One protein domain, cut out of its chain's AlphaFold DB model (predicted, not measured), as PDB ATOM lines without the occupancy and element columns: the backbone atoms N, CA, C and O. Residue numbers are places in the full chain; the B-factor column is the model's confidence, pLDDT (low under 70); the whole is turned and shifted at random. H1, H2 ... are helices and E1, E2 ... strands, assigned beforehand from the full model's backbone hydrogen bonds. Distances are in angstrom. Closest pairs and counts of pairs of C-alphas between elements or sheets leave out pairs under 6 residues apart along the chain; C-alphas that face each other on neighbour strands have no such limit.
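What this domain is: This is residues 54 to 139 of the 292 residues of an uncharacterized protein of Lentinus tigrinus ALCF2SS1-6 (UniProt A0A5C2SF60). A small, twisted sheet of three strands forms one wall, with the long helix H2 packed over one of its faces and the other face bare. The short H3 sits by one end of H2, H4 lies beyond H2 from the sheet and crosses its direction, and the short H1 lies out past the other end of the sheet. The printed part has 86 residues, with four named helices and three named strands in the order E1 H1 H2 E2 E3 H3 H4; the sheet runs E1 E3 E2, antiparallel, and the class is mixed, helices and strands. The whole is compact and rounded, with a radius of gyration of the C-alphas of 12.5 A and spans of 36 by 28 by 20 A.

Where its parts are: In the sheet, E3 is residues 101 to 108, 22.0 A long; E1 is residues 54 to 59, 16.3 A long, from C-alpha 54 at (12.814, 22.260, -16.340); E2 is residues 89 to 91. H2 is residues 70 to 86, 24.3 A long, from C-alpha 70 at (4.257, 0.686, -25.962). H1 is residues 62 to 66 and H3 residues 117 to 121. H4 is residues 128 to 138, 15.1 A long, ending at C-alpha 138 at (9.257, -4.333, -15.585).

How they stand to each other: The sheet is strongly twisted, but only just, with C-alphas up to 4.1 A off its best plane. E3 is the inner strand, and its pairing is staggered: residues 101 to 106 pair with E1 and residues 106 to 108 with E2. E1 and E3 are antiparallel at 154 degrees, with N 56 and O 104 2.9 A apart, within hydrogen-bond range. E2 and E3 form a hairpin, antiparallel at 120 degrees, with N 90 and O 107 within range at 2.8 A. H2 is on the sheet at a height of 9.3 A, making two layers, helices on one face of a sheet. It lies over E3 and only just along the strands, at 27 degrees to E3 on the local plane. E1, H1 H2, E2 form a split strand-helix-strand unit, two strands running the same way with E3 between them, and its crossover is right-handed. With residues 78 to 85 alone H2 touches H3, the closest C-alphas being those of Val 82 and Ile 117, 7.1 A apart. H3 only grazes the sheet, with residues 119 to 121. H3 and H4 only just touch, with 3 pairs of C-alphas within 8 A, the closest those of Leu 121 and Leu 131 at 7.4 A. H2 and H4 are close but not clearly touching, about perpendicular at 87 degrees, with the C-alphas of Asn 74 and Val 134 closest at 6.9 A. H1 and H2 are also close but not clearly touching, with the C-alphas of Leu 64 and Ser 72 closest at 7.7 A. In H1, H2, H3 and H4 every O i to N i+4 pair is within hydrogen-bond range.

The domain as a whole: The C-alphas farthest apart, those of His 66 and Val 110, are 36.7 A apart. The printed part has no cut, and no link is long. The mean pLDDT of the printed part is 87.5, with residues 63, 66 to 68 and 138 to 139 under 70.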
ATOM      1  N   GLY A  54      12.346  22.358 -14.970       93.94
ATOM      2  CA  GLY A  54      12.814  22.260 -16.340       93.94
ATOM      3  C   GLY A  54      12.092  21.185 -17.138       93.94
ATOM      4  O   GLY A  54      11.152  20.543 -16.667       93.94
ATOM      5  N   GLN A  55      12.549  21.018 -18.372       95.19
ATOM      6  CA  GLN A  55      12.111  19.967 -19.275       95.19
ATOM      7  C   GLN A  55      13.343  19.268 -19.829       95.19
ATOM      8  O   GLN A  55      14.314  19.923 -20.199       95.19
ATOM      9  N   GLU A  56      13.282  17.948 -19.895       93.56
ATOM     10  CA  GLU A  56      14.286  17.119 -20.543       93.56
ATOM     11  C   GLU A  56      13.635  16.394 -21.717       93.56
ATOM     12  O   GLU A  56      12.539  15.850 -21.577       93.56
ATOM     13  N   ILE A  57      14.265  16.435 -22.888       93.56
ATOM     14  CA  ILE A  57      13.747  15.782 -24.091       93.56
ATOM     15  C   ILE A  57      14.704  14.663 -24.455       93.56
ATOM     16  O   ILE A  57      15.872  14.896 -24.748       93.56
ATOM     17  N   LEU A  58      14.181  13.446 -24.453       91.31
ATOM     18  CA  LEU A  58      14.901  12.272 -24.891       91.31
ATOM     19  C   LEU A  58      14.574  11.995 -26.353       91.31
ATOM     20  O   LEU A  58      13.452  11.599 -26.672       91.31
ATOM     21  N   SER A  59      15.551  12.188 -27.229       89.06
ATOM     22  CA  SER A  59      15.416  11.866 -28.649       89.06
ATOM     23  C   SER A  59      15.248  10.362 -28.848       89.06
ATOM     24  O   SER A  59      15.997   9.555 -28.293       89.06
ATOM     25  N   LEU A  60      14.269   9.970 -29.661       83.19
ATOM     26  CA  LEU A  60      14.051   8.568 -29.999       83.19
ATOM     27  C   LEU A  60      14.980   8.158 -31.137       83.19
ATOM     28  O   LEU A  60      15.090   8.854 -32.148       83.19
ATOM     29  N   SER A  61      15.617   6.996 -31.001       78.19
ATOM     30  CA  SER A  61      16.395   6.415 -32.093       78.19
ATOM     31  C   SER A  61      15.486   6.088 -33.289       78.19
ATOM     32  O   SER A  61      14.315   5.750 -33.094       78.19
ATOM     33  N   PRO A  62      15.997   6.119 -34.535       73.38
ATOM     34  CA  PRO A  62      15.189   5.835 -35.725       73.38
ATOM     35  C   PRO A  62      14.460   4.483 -35.673       73.38
ATOM     36  O   PRO A  62      13.344   4.354 -36.165       73.38
ATOM     37  N   SER A  63      15.047   3.471 -35.030       67.31
ATOM     38  CA  SER A  63      14.406   2.166 -34.838       67.31
ATOM     39  C   SER A  63      13.173   2.235 -33.934       67.31
ATOM     40  O   SER A  63      12.167   1.604 -34.244       67.31
ATOM     41  N   LEU A  64      13.214   3.032 -32.864       70.62
ATOM     42  CA  LEU A  64      12.075   3.251 -31.964       70.62
ATOM     43  C   LEU A  64      11.033   4.212 -32.547       70.62
ATOM     44  O   LEU A  64       9.858   4.101 -32.220       70.62
ATOM     45  N   GLN A  65      11.429   5.119 -33.443       70.44
ATOM     46  CA  GLN A  65      10.478   5.962 -34.179       70.44
ATOM     47  C   GLN A  65       9.572   5.129 -35.101       70.44
ATOM     48  O   GLN A  65       8.414   5.482 -35.321       70.44
ATOM     49  N   HIS A  66      10.091   4.021 -35.637       66.69
ATOM     50  CA  HIS A  66       9.344   3.105 -36.502       66.69
ATOM     51  C   HIS A  66       8.661   1.960 -35.738       66.69
ATOM     52  O   HIS A  66       7.650   1.440 -36.211       66.69
ATOM     53  N   ASP A  67       9.173   1.595 -34.561       65.56
ATOM     54  CA  ASP A  67       8.570   0.630 -33.638       65.56
ATOM     55  C   ASP A  67       8.095   1.333 -32.360       65.56
ATOM     56  O   ASP A  67       8.717   1.266 -31.299       65.56
ATOM     57  N   LEU A  68       6.942   1.996 -32.473       67.44
ATOM     58  CA  LEU A  68       6.252   2.651 -31.359       67.44
ATOM     59  C   LEU A  68       5.527   1.651 -30.444       67.44
ATOM     60  O   LEU A  68       4.503   1.986 -29.840       67.44
ATOM     61  N   SER A  69       6.001   0.405 -30.349       72.44
ATOM     62  CA  SER A  69       5.437  -0.532 -29.387       72.44
ATOM     63  C   SER A  69       5.522   0.070 -27.983       72.44
ATOM     64  O   SER A  69       6.578   0.482 -27.498       72.44
ATOM     65  N   HIS A  70       4.370   0.120 -27.309       70.44
ATOM     66  CA  HIS A  70       4.257   0.686 -25.962       70.44
ATOM     67  C   HIS A  70       5.271   0.065 -24.992       70.44
ATOM     68  O   HIS A  70       5.777   0.731 -24.104       70.44
ATOM     69  N   THR A  71       5.599  -1.204 -25.209       73.31
ATOM     70  CA  THR A  71       6.624  -1.998 -24.534       73.31
ATOM     71  C   THR A  71       7.972  -1.275 -24.412       73.31
ATOM     72  O   THR A  71       8.395  -0.973 -23.299       73.31
ATOM     73  N   SER A  72       8.621  -0.950 -25.532       80.50
ATOM     74  CA  SER A  72       9.971  -0.364 -25.535       80.50
ATOM     75  C   SER A  72       9.976   1.085 -25.042       80.50
ATOM     76  O   SER A  72      10.903   1.519 -24.362       80.50
ATOM     77  N   ILE A  73       8.902   1.825 -25.331       85.38
ATOM     78  CA  ILE A  73       8.709   3.204 -24.866       85.38
ATOM     79  C   ILE A  73       8.517   3.255 -23.344       85.38
ATOM     80  O   ILE A  73       9.087   4.117 -22.681       85.38
ATOM     81  N   ASN A  74       7.742   2.329 -22.776       88.00
ATOM     82  CA  ASN A  74       7.511   2.267 -21.333       88.00
ATOM     83  C   ASN A  74       8.801   1.946 -20.570       88.00
ATOM     84  O   ASN A  74       9.047   2.535 -19.520       88.00
ATOM     85  N   ASP A  75       9.632   1.053 -21.112       87.06
ATOM     86  CA  ASP A  75      10.923   0.702 -20.515       87.06
ATOM     87  C   ASP A  75      11.871   1.915 -20.527       87.06
ATOM     88  O   ASP A  75      12.534   2.201 -19.529       87.06
ATOM     89  N   LEU A  76      11.853   2.692 -21.615       88.75
ATOM     90  CA  LEU A  76      12.611   3.935 -21.728       88.75
ATOM     91  C   LEU A  76      12.127   4.997 -20.732       88.75
ATOM     92  O   LEU A  76      12.930   5.590 -20.020       88.75
ATOM     93  N   ILE A  77      10.810   5.190 -20.621       91.25
ATOM     94  CA  ILE A  77      10.205   6.099 -19.640       91.25
ATOM     95  C   ILE A  77      10.623   5.721 -18.216       91.25
ATOM     96  O   ILE A  77      10.997   6.600 -17.437       91.25
ATOM     97  N   LEU A  78      10.580   4.432 -17.873       92.00
ATOM     98  CA  LEU A  78      11.007   3.935 -16.567       92.00
ATOM     99  C   LEU A  78      12.479   4.260 -16.308       92.00
ATOM    100  O   LEU A  78      12.798   4.871 -15.288       92.00
ATOM    101  N   GLN A  79      13.360   3.892 -17.238       91.69
ATOM    102  CA  GLN A  79      14.799   4.097 -17.100       91.69
ATOM    103  C   GLN A  79      15.149   5.582 -16.952       91.69
ATOM    104  O   GLN A  79      15.883   5.953 -16.034       91.69
ATOM    105  N   THR A  80      14.587   6.444 -17.800       93.44
ATOM    106  CA  THR A  80      14.826   7.891 -17.741       93.44
ATOM    107  C   THR A  80      14.268   8.505 -16.462       93.44
ATOM    108  O   THR A  80      14.912   9.360 -15.866       93.44
ATOM    109  N   THR A  81      13.120   8.035 -15.968       93.88
ATOM    110  CA  THR A  81      12.569   8.519 -14.691       93.88
ATOM    111  C   THR A  81      13.489   8.190 -13.514       93.88
ATOM    112  O   THR A  81      13.688   9.033 -12.641       93.88
ATOM    113  N   VAL A  82      14.083   6.992 -13.490       94.62
ATOM    114  CA  VAL A  82      15.069   6.607 -12.464       94.62
ATOM    115  C   VAL A  82      16.328   7.467 -12.563       94.62
ATOM    116  O   VAL A  82      16.832   7.933 -11.542       94.62
ATOM    117  N   GLN A  83      16.812   7.720 -13.782       95.56
ATOM    118  CA  GLN A  83      17.973   8.577 -14.018       95.56
ATOM    119  C   GLN A  83      17.728  10.003 -13.501       95.56
ATOM    120  O   GLN A  83      18.500  10.499 -12.682       95.56
ATOM    121  N   LEU A  84      16.603  10.617 -13.877       95.69
ATOM    122  CA  LEU A  84      16.184  11.931 -13.382       95.69
ATOM    123  C   LEU A  84      16.099  11.962 -11.850       95.69
ATOM    124  O   LEU A  84      16.600  12.891 -11.213       95.69
ATOM    125  N   ALA A  85      15.517  10.926 -11.243       95.69
ATOM    126  CA  ALA A  85      15.429  10.822  -9.794       95.69
ATOM    127  C   ALA A  85      16.811  10.771  -9.135       95.69
ATOM    128  O   ALA A  85      17.003  11.423  -8.110       95.69
ATOM    129  N   SER A  86      17.783  10.074  -9.734       95.62
ATOM    130  CA  SER A  86      19.166  10.027  -9.238       95.62
ATOM    131  C   SER A  86      19.869  11.391  -9.268       95.62
ATOM    132  O   SER A  86      20.723  11.665  -8.426       95.62
ATOM    133  N   GLU A  87      19.446  12.281 -10.167       95.56
ATOM    134  CA  GLU A  87      19.916  13.668 -10.281       95.56
ATOM    135  C   GLU A  87      19.165  14.634  -9.347       95.56
ATOM    136  O   GLU A  87      19.395  15.843  -9.373       95.56
ATOM    137  N   GLY A  88      18.248  14.124  -8.517       94.88
ATOM    138  CA  GLY A  88      17.415  14.950  -7.646       94.88
ATOM    139  C   GLY A  88      16.317  15.698  -8.402       94.88
ATOM    140  O   GLY A  88      15.914  16.782  -7.980       94.88
ATOM    141  N   LYS A  89      15.838  15.149  -9.525       96.25
ATOM    142  CA  LYS A  89      14.707  15.670 -10.300       96.25
ATOM    143  C   LYS A  89      13.499  14.743 -10.138       96.25
ATOM    144  O   LYS A  89      13.611  13.527 -10.257       96.25
ATOM    145  N   ARG A  90      12.312  15.304  -9.911       95.31
ATOM    146  CA  ARG A  90      11.034  14.578  -9.887       95.31
ATOM    147  C   ARG A  90      10.147  15.033 -11.036       95.31
ATOM    148  O   ARG A  90      10.043  16.228 -11.303       95.31
ATOM    149  N   LEU A  91       9.461  14.087 -11.671       95.25
ATOM    150  CA  LEU A  91       8.463  14.386 -12.692       95.25
ATOM    151  C   LEU A  91       7.267  15.148 -12.110       95.25
ATOM    152  O   LEU A  91       6.760  14.825 -11.038       95.25
ATOM    153  N   VAL A  92       6.793  16.147 -12.847       93.75
ATOM    154  CA  VAL A  92       5.614  16.946 -12.469       93.75
ATOM    155  C   VAL A  92       4.342  16.388 -13.108       93.75
ATOM    156  O   VAL A  92       3.254  16.508 -12.552       93.75
ATOM    157  N   ARG A  93       4.470  15.774 -14.287       94.12
ATOM    158  CA  ARG A  93       3.363  15.222 -15.075       94.12
ATOM    159  C   ARG A  93       3.820  14.018 -15.888       94.12
ATOM    160  O   ARG A  93       5.019  13.773 -16.016       94.12
ATOM    161  N   ALA A  94       2.856  13.310 -16.466       92.88
ATOM    162  CA  ALA A  94       3.112  12.204 -17.376       92.88
ATOM    163  C   ALA A  94       4.047  12.617 -18.536       92.88
ATOM    164  O   ALA A  94       3.839  13.688 -19.123       92.88
ATOM    165  N   PRO A  95       5.033  11.777 -18.902       92.81
ATOM    166  CA  PRO A  95       5.875  12.015 -20.068       92.81
ATOM    167  C   PRO A  95       5.044  12.182 -21.339       92.81
ATOM    168  O   PRO A  95       4.052  11.479 -21.554       92.81
ATOM    169  N   ARG A  96       5.448  13.123 -22.192       92.69
ATOM    170  CA  ARG A  96       4.726  13.452 -23.426       92.69
ATOM    171  C   ARG A  96       5.485  12.910 -24.625       92.69
ATOM    172  O   ARG A  96       6.641  13.264 -24.826       92.69
ATOM    173  N   LEU A  97       4.823  12.087 -25.431       89.56
ATOM    174  CA  LEU A  97       5.378  11.612 -26.696       89.56
ATOM    175  C   LEU A  97       5.330  12.739 -27.733       89.56
ATOM    176  O   LEU A  97       4.270  13.314 -27.989       89.56
ATOM    177  N   LEU A  98       6.490  13.054 -28.298       88.56
ATOM    178  CA  LEU A  98       6.684  13.990 -29.400       88.56
ATOM    179  C   LEU A  98       6.950  13.208 -30.695       88.56
ATOM    180  O   LEU A  98       7.104  11.988 -30.681       88.56
ATOM    181  N   SER A  99       7.000  13.907 -31.828       83.62
ATOM    182  CA  SER A  99       7.310  13.294 -33.129       83.62
ATOM    183  C   SER A  99       8.719  12.700 -33.203       83.62
ATOM    184  O   SER A  99       8.954  11.771 -33.966       83.62
ATOM    185  N   ASP A 100       9.645  13.254 -32.430       82.94
ATOM    186  CA  ASP A 100      11.084  12.996 -32.453       82.94
ATOM    187  C   ASP A 100      11.630  12.503 -31.104       82.94
ATOM    188  O   ASP A 100      12.803  12.141 -31.003       82.94
ATOM    189  N   GLY A 101      10.797  12.450 -30.061       89.94
ATOM    190  CA  GLY A 101      11.283  12.259 -28.700       89.94
ATOM    191  C   GLY A 101      10.209  12.011 -27.646       89.94
ATOM    192  O   GLY A 101       9.018  11.905 -27.933       89.94
ATOM    193  N   ILE A 102      10.651  11.963 -26.392       92.88
ATOM    194  CA  ILE A 102       9.804  11.945 -25.197       92.88
ATOM    195  C   ILE A 102      10.211  13.123 -24.314       92.88
ATOM    196  O   ILE A 102      11.374  13.247 -23.944       92.88
ATOM    197  N   ALA A 103       9.256  13.981 -23.964       95.12
ATOM    198  CA  ALA A 103       9.485  15.104 -23.065       95.12
ATOM    199  C   ALA A 103       9.117  14.755 -21.616       95.12
ATOM    200  O   ALA A 103       8.009  14.280 -21.341       95.12
ATOM    201  N   PHE A 104      10.025  15.072 -20.697       96.25
ATOM    202  CA  PHE A 104       9.916  14.880 -19.255       96.25
ATOM    203  C   PHE A 104       9.949  16.242 -18.560       96.25
ATOM    204  O   PHE A 104      10.987  16.895 -18.495       96.25
ATOM    205  N   ASP A 105       8.805  16.680 -18.044       95.38
ATOM    206  CA  ASP A 105       8.713  17.919 -17.269       95.38
ATOM    207  C   ASP A 105       9.033  17.617 -15.794       95.38
ATOM    208  O   ASP A 105       8.373  16.769 -15.182       95.38
ATOM    209  N   TRP A 106      10.022  18.305 -15.215       96.25
ATOM    210  CA  TRP A 106      10.559  17.993 -13.888       96.25
ATOM    211  C   TRP A 106      10.738  19.214 -12.977       96.25
ATOM    212  O   TRP A 106      10.772  20.369 -13.408       96.25
ATOM    213  N   VAL A 107      10.865  18.930 -11.683       95.81
ATOM    214  CA  VAL A 107      11.176  19.868 -10.600       95.81
ATOM    215  C   VAL A 107      12.268  19.279  -9.709       95.81
ATOM    216  O   VAL A 107      12.336  18.065  -9.536       95.81
ATOM    217  N   SER A 108      13.139  20.114  -9.152       95.69
ATOM    218  CA  SER A 108      14.158  19.676  -8.204       95.69
ATOM    219  C   SER A 108      13.506  19.179  -6.910       95.69
ATOM    220  O   SER A 108      12.715  19.884  -6.282       95.69
ATOM    221  N   ASP A 109      13.838  17.952  -6.523       94.44
ATOM    222  CA  ASP A 109      13.383  17.286  -5.311       94.44
ATOM    223  C   ASP A 109      14.516  16.417  -4.748       94.44
ATOM    224  O   ASP A 109      14.842  15.349  -5.268       94.44
ATOM    225  N   VAL A 110      15.079  16.857  -3.624       93.81
ATOM    226  CA  VAL A 110      16.154  16.159  -2.900       93.81
ATOM    227  C   VAL A 110      15.747  14.777  -2.383       93.81
ATOM    228  O   VAL A 110      16.605  13.964  -2.045       93.81
ATOM    229  N   THR A 111      14.445  14.496  -2.290       94.25
ATOM    230  CA  THR A 111      13.940  13.197  -1.841       94.25
ATOM    231  C   THR A 111      13.824  12.187  -2.975       94.25
ATOM    232  O   THR A 111      13.776  10.992  -2.688       94.25
ATOM    233  N   ALA A 112      13.824  12.633  -4.239       92.75
ATOM    234  CA  ALA A 112      13.607  11.784  -5.410       92.75
ATOM    235  C   ALA A 112      14.538  10.553  -5.488       92.75
ATOM    236  O   ALA A 112      14.010   9.466  -5.725       92.75
ATOM    237  N   PRO A 113      15.853  10.634  -5.190       94.12
ATOM    238  CA  PRO A 113      16.740   9.468  -5.275       94.12
ATOM    239  C   PRO A 113      16.370   8.315  -4.328       94.12
ATOM    240  O   PRO A 113      16.758   7.176  -4.560       94.12
ATOM    241  N   ASN A 114      15.644   8.601  -3.240       93.31
ATOM    242  CA  ASN A 114      15.309   7.625  -2.196       93.31
ATOM    243  C   ASN A 114      13.879   7.078  -2.322       93.31
ATOM    244  O   ASN A 114      13.388   6.403  -1.418       93.31
ATOM    245  N   GLN A 115      13.173   7.434  -3.394       92.44
ATOM    246  CA  GLN A 115      11.761   7.122  -3.568       92.44
ATOM    247  C   GLN A 115      11.586   5.897  -4.451       92.44
ATOM    248  O   GLN A 115      12.338   5.674  -5.397       92.44
ATOM    249  N   ASP A 116      10.559   5.108  -4.145       91.69
ATOM    250  CA  ASP A 116      10.182   3.974  -4.981       91.69
ATOM    251  C   ASP A 116       9.730   4.446  -6.374       91.69
ATOM    252  O   ASP A 116       9.121   5.511  -6.519       91.69
ATOM    253  N   ILE A 117       9.958   3.621  -7.396       89.75
ATOM    254  CA  ILE A 117       9.596   3.917  -8.786       89.75
ATOM    255  C   ILE A 117       8.099   4.208  -8.936       89.75
ATOM    256  O   ILE A 117       7.703   5.087  -9.702       89.75
ATOM    257  N   ARG A 118       7.258   3.541  -8.134       91.25
ATOM    258  CA  ARG A 118       5.816   3.800  -8.089       91.25
ATOM    259  C   ARG A 118       5.504   5.217  -7.602       91.25
ATOM    260  O   ARG A 118       4.612   5.858  -8.144       91.25
ATOM    261  N   SER A 119       6.240   5.715  -6.607       91.81
ATOM    262  CA  SER A 119       6.108   7.089  -6.092       91.81
ATOM    263  C   SER A 119       6.600   8.117  -7.113       91.81
ATOM    264  O   SER A 119       5.975   9.161  -7.292       91.81
ATOM    265  N   LEU A 120       7.689   7.809  -7.821       91.56
ATOM    266  CA  LEU A 120       8.255   8.678  -8.855       91.56
ATOM    267  C   LEU A 120       7.327   8.849 -10.066       91.56
ATOM    268  O   LEU A 120       7.259   9.936 -10.631       91.56
ATOM    269  N   LEU A 121       6.594   7.795 -10.436       91.06
ATOM    270  CA  LEU A 121       5.665   7.786 -11.571       91.06
ATOM    271  C   LEU A 121       4.204   8.064 -11.193       91.06
ATOM    272  O   LEU A 121       3.348   8.141 -12.073       91.06
ATOM    273  N   SER A 122       3.895   8.239  -9.908       90.81
ATOM    274  CA  SER A 122       2.560   8.626  -9.442       90.81
ATOM    275  C   SER A 122       2.329  10.128  -9.657       90.81
ATOM    276  O   SER A 122       2.182  10.898  -8.707       90.81
ATOM    277  N   VAL A 123       2.318  10.541 -10.922       90.69
ATOM    278  CA  VAL A 123       2.197  11.935 -11.363       90.69
ATOM    279  C   VAL A 123       0.888  12.176 -12.104       90.69
ATOM    280  O   VAL A 123       0.238  11.246 -12.587       90.69
ATOM    281  N   GLU A 124       0.496  13.446 -12.215       89.12
ATOM    282  CA  GLU A 124      -0.706  13.827 -12.954       89.12
ATOM    283  C   GLU A 124      -0.645  13.310 -14.401       89.12
ATOM    284  O   GLU A 124       0.343  13.505 -15.113       89.12
ATOM    285  N   GLY A 125      -1.719  12.647 -14.836       85.19
ATOM    286  CA  GLY A 125      -1.841  12.083 -16.181       85.19
ATOM    287  C   GLY A 125      -1.464  10.604 -16.301       85.19
ATOM    288  O   GLY A 125      -1.756  10.015 -17.338       85.19
ATOM    289  N   ILE A 126      -0.894   9.981 -15.262       86.81
ATOM    290  CA  ILE A 126      -0.687   8.524 -15.206       86.81
ATOM    291  C   ILE A 126      -1.732   7.913 -14.273       86.81
ATOM    292  O   ILE A 126      -1.853   8.294 -13.111       86.81
ATOM    293  N   ARG A 127      -2.507   6.949 -14.776       87.62
ATOM    294  CA  ARG A 127      -3.456   6.200 -13.947       87.62
ATOM    295  C   ARG A 127      -2.727   5.123 -13.153       87.62
ATOM    296  O   ARG A 127      -1.826   4.470 -13.677       87.62
ATOM    297  N   SER A 128      -3.175   4.874 -11.925       85.44
ATOM    298  CA  SER A 128      -2.639   3.818 -11.056       85.44
ATOM    299  C   SER A 128      -2.645   2.443 -11.720       85.44
ATOM    300  O   SER A 128      -1.660   1.720 -11.633       85.44
ATOM    301  N   GLU A 129      -3.722   2.103 -12.432       86.94
ATOM    302  CA  GLU A 129      -3.856   0.801 -13.095       86.94
ATOM    303  C   GLU A 129      -2.856   0.624 -14.243       86.94
ATOM    304  O   GLU A 129      -2.343  -0.473 -14.461       86.94
ATOM    305  N   ASP A 130      -2.589   1.699 -14.988       83.56
ATOM    306  CA  ASP A 130      -1.645   1.683 -16.104       83.56
ATOM    307  C   ASP A 130      -0.209   1.591 -15.577       83.56
ATOM    308  O   ASP A 130       0.593   0.810 -16.092       83.56
ATOM    309  N   LEU A 131       0.083   2.301 -14.484       86.00
ATOM    310  CA  LEU A 131       1.351   2.192 -13.770       86.00
ATOM    311  C   LEU A 131       1.584   0.769 -13.243       86.00
ATOM    312  O   LEU A 131       2.655   0.211 -13.463       86.00
ATOM    313  N   ASP A 132       0.584   0.149 -12.613       86.19
ATOM    314  CA  ASP A 132       0.697  -1.222 -12.101       86.19
ATOM    315  C   ASP A 132       0.994  -2.231 -13.221       86.19
ATOM    316  O   ASP A 132       1.831  -3.117 -13.048       86.19
ATOM    317  N   ARG A 133       0.382  -2.078 -14.402       84.38
ATOM    318  CA  ARG A 133       0.666  -2.933 -15.572       84.38
ATOM    319  C   ARG A 133       2.097  -2.774 -16.077       84.38
ATOM    320  O   ARG A 133       2.738  -3.769 -16.417       84.38
ATOM    321  N   VAL A 134       2.587  -1.536 -16.136       84.19
ATOM    322  CA  VAL A 134       3.954  -1.226 -16.571       84.19
ATOM    323  C   VAL A 134       4.971  -1.781 -15.572       84.19
ATOM    324  O   VAL A 134       5.915  -2.459 -15.978       84.19
ATOM    325  N   LEU A 135       4.741  -1.587 -14.272       85.56
ATOM    326  CA  LEU A 135       5.627  -2.076 -13.216       85.56
ATOM    327  C   LEU A 135       5.637  -3.605 -13.116       85.56
ATOM    328  O   LEU A 135       6.712  -4.192 -13.033       85.56
ATOM    329  N   LEU A 136       4.480  -4.273 -13.197       82.88
ATOM    330  CA  LEU A 136       4.400  -5.742 -13.201       82.88
ATOM    331  C   LEU A 136       5.208  -6.364 -14.343       82.88
ATOM    332  O   LEU A 136       5.815  -7.416 -14.163       82.88
ATOM    333  N   ARG A 137       5.235  -5.710 -15.509       73.69
ATOM    334  CA  ARG A 137       6.045  -6.146 -16.650       73.69
ATOM    335  C   ARG A 137       7.537  -5.871 -16.440       73.69
ATOM    336  O   ARG A 137       8.357  -6.698 -16.827       73.69
ATOM    337  N   ALA A 138       7.877  -4.723 -15.858       67.50
ATOM    338  CA  ALA A 138       9.257  -4.333 -15.585       67.50
ATOM    339  C   ALA A 138       9.891  -5.126 -14.429       67.50
ATOM    340  O   ALA A 138      11.113  -5.191 -14.327       67.50
ATOM    341  N   THR A 139       9.079  -5.749 -13.569       58.25
ATOM    342  CA  THR A 139       9.576  -6.661 -12.539       58.25
ATOM    343  C   THR A 139       9.951  -7.975 -13.228       58.25
ATOM    344  O   THR A 139       9.050  -8.684 -13.688       58.25
TER     345      THR A 139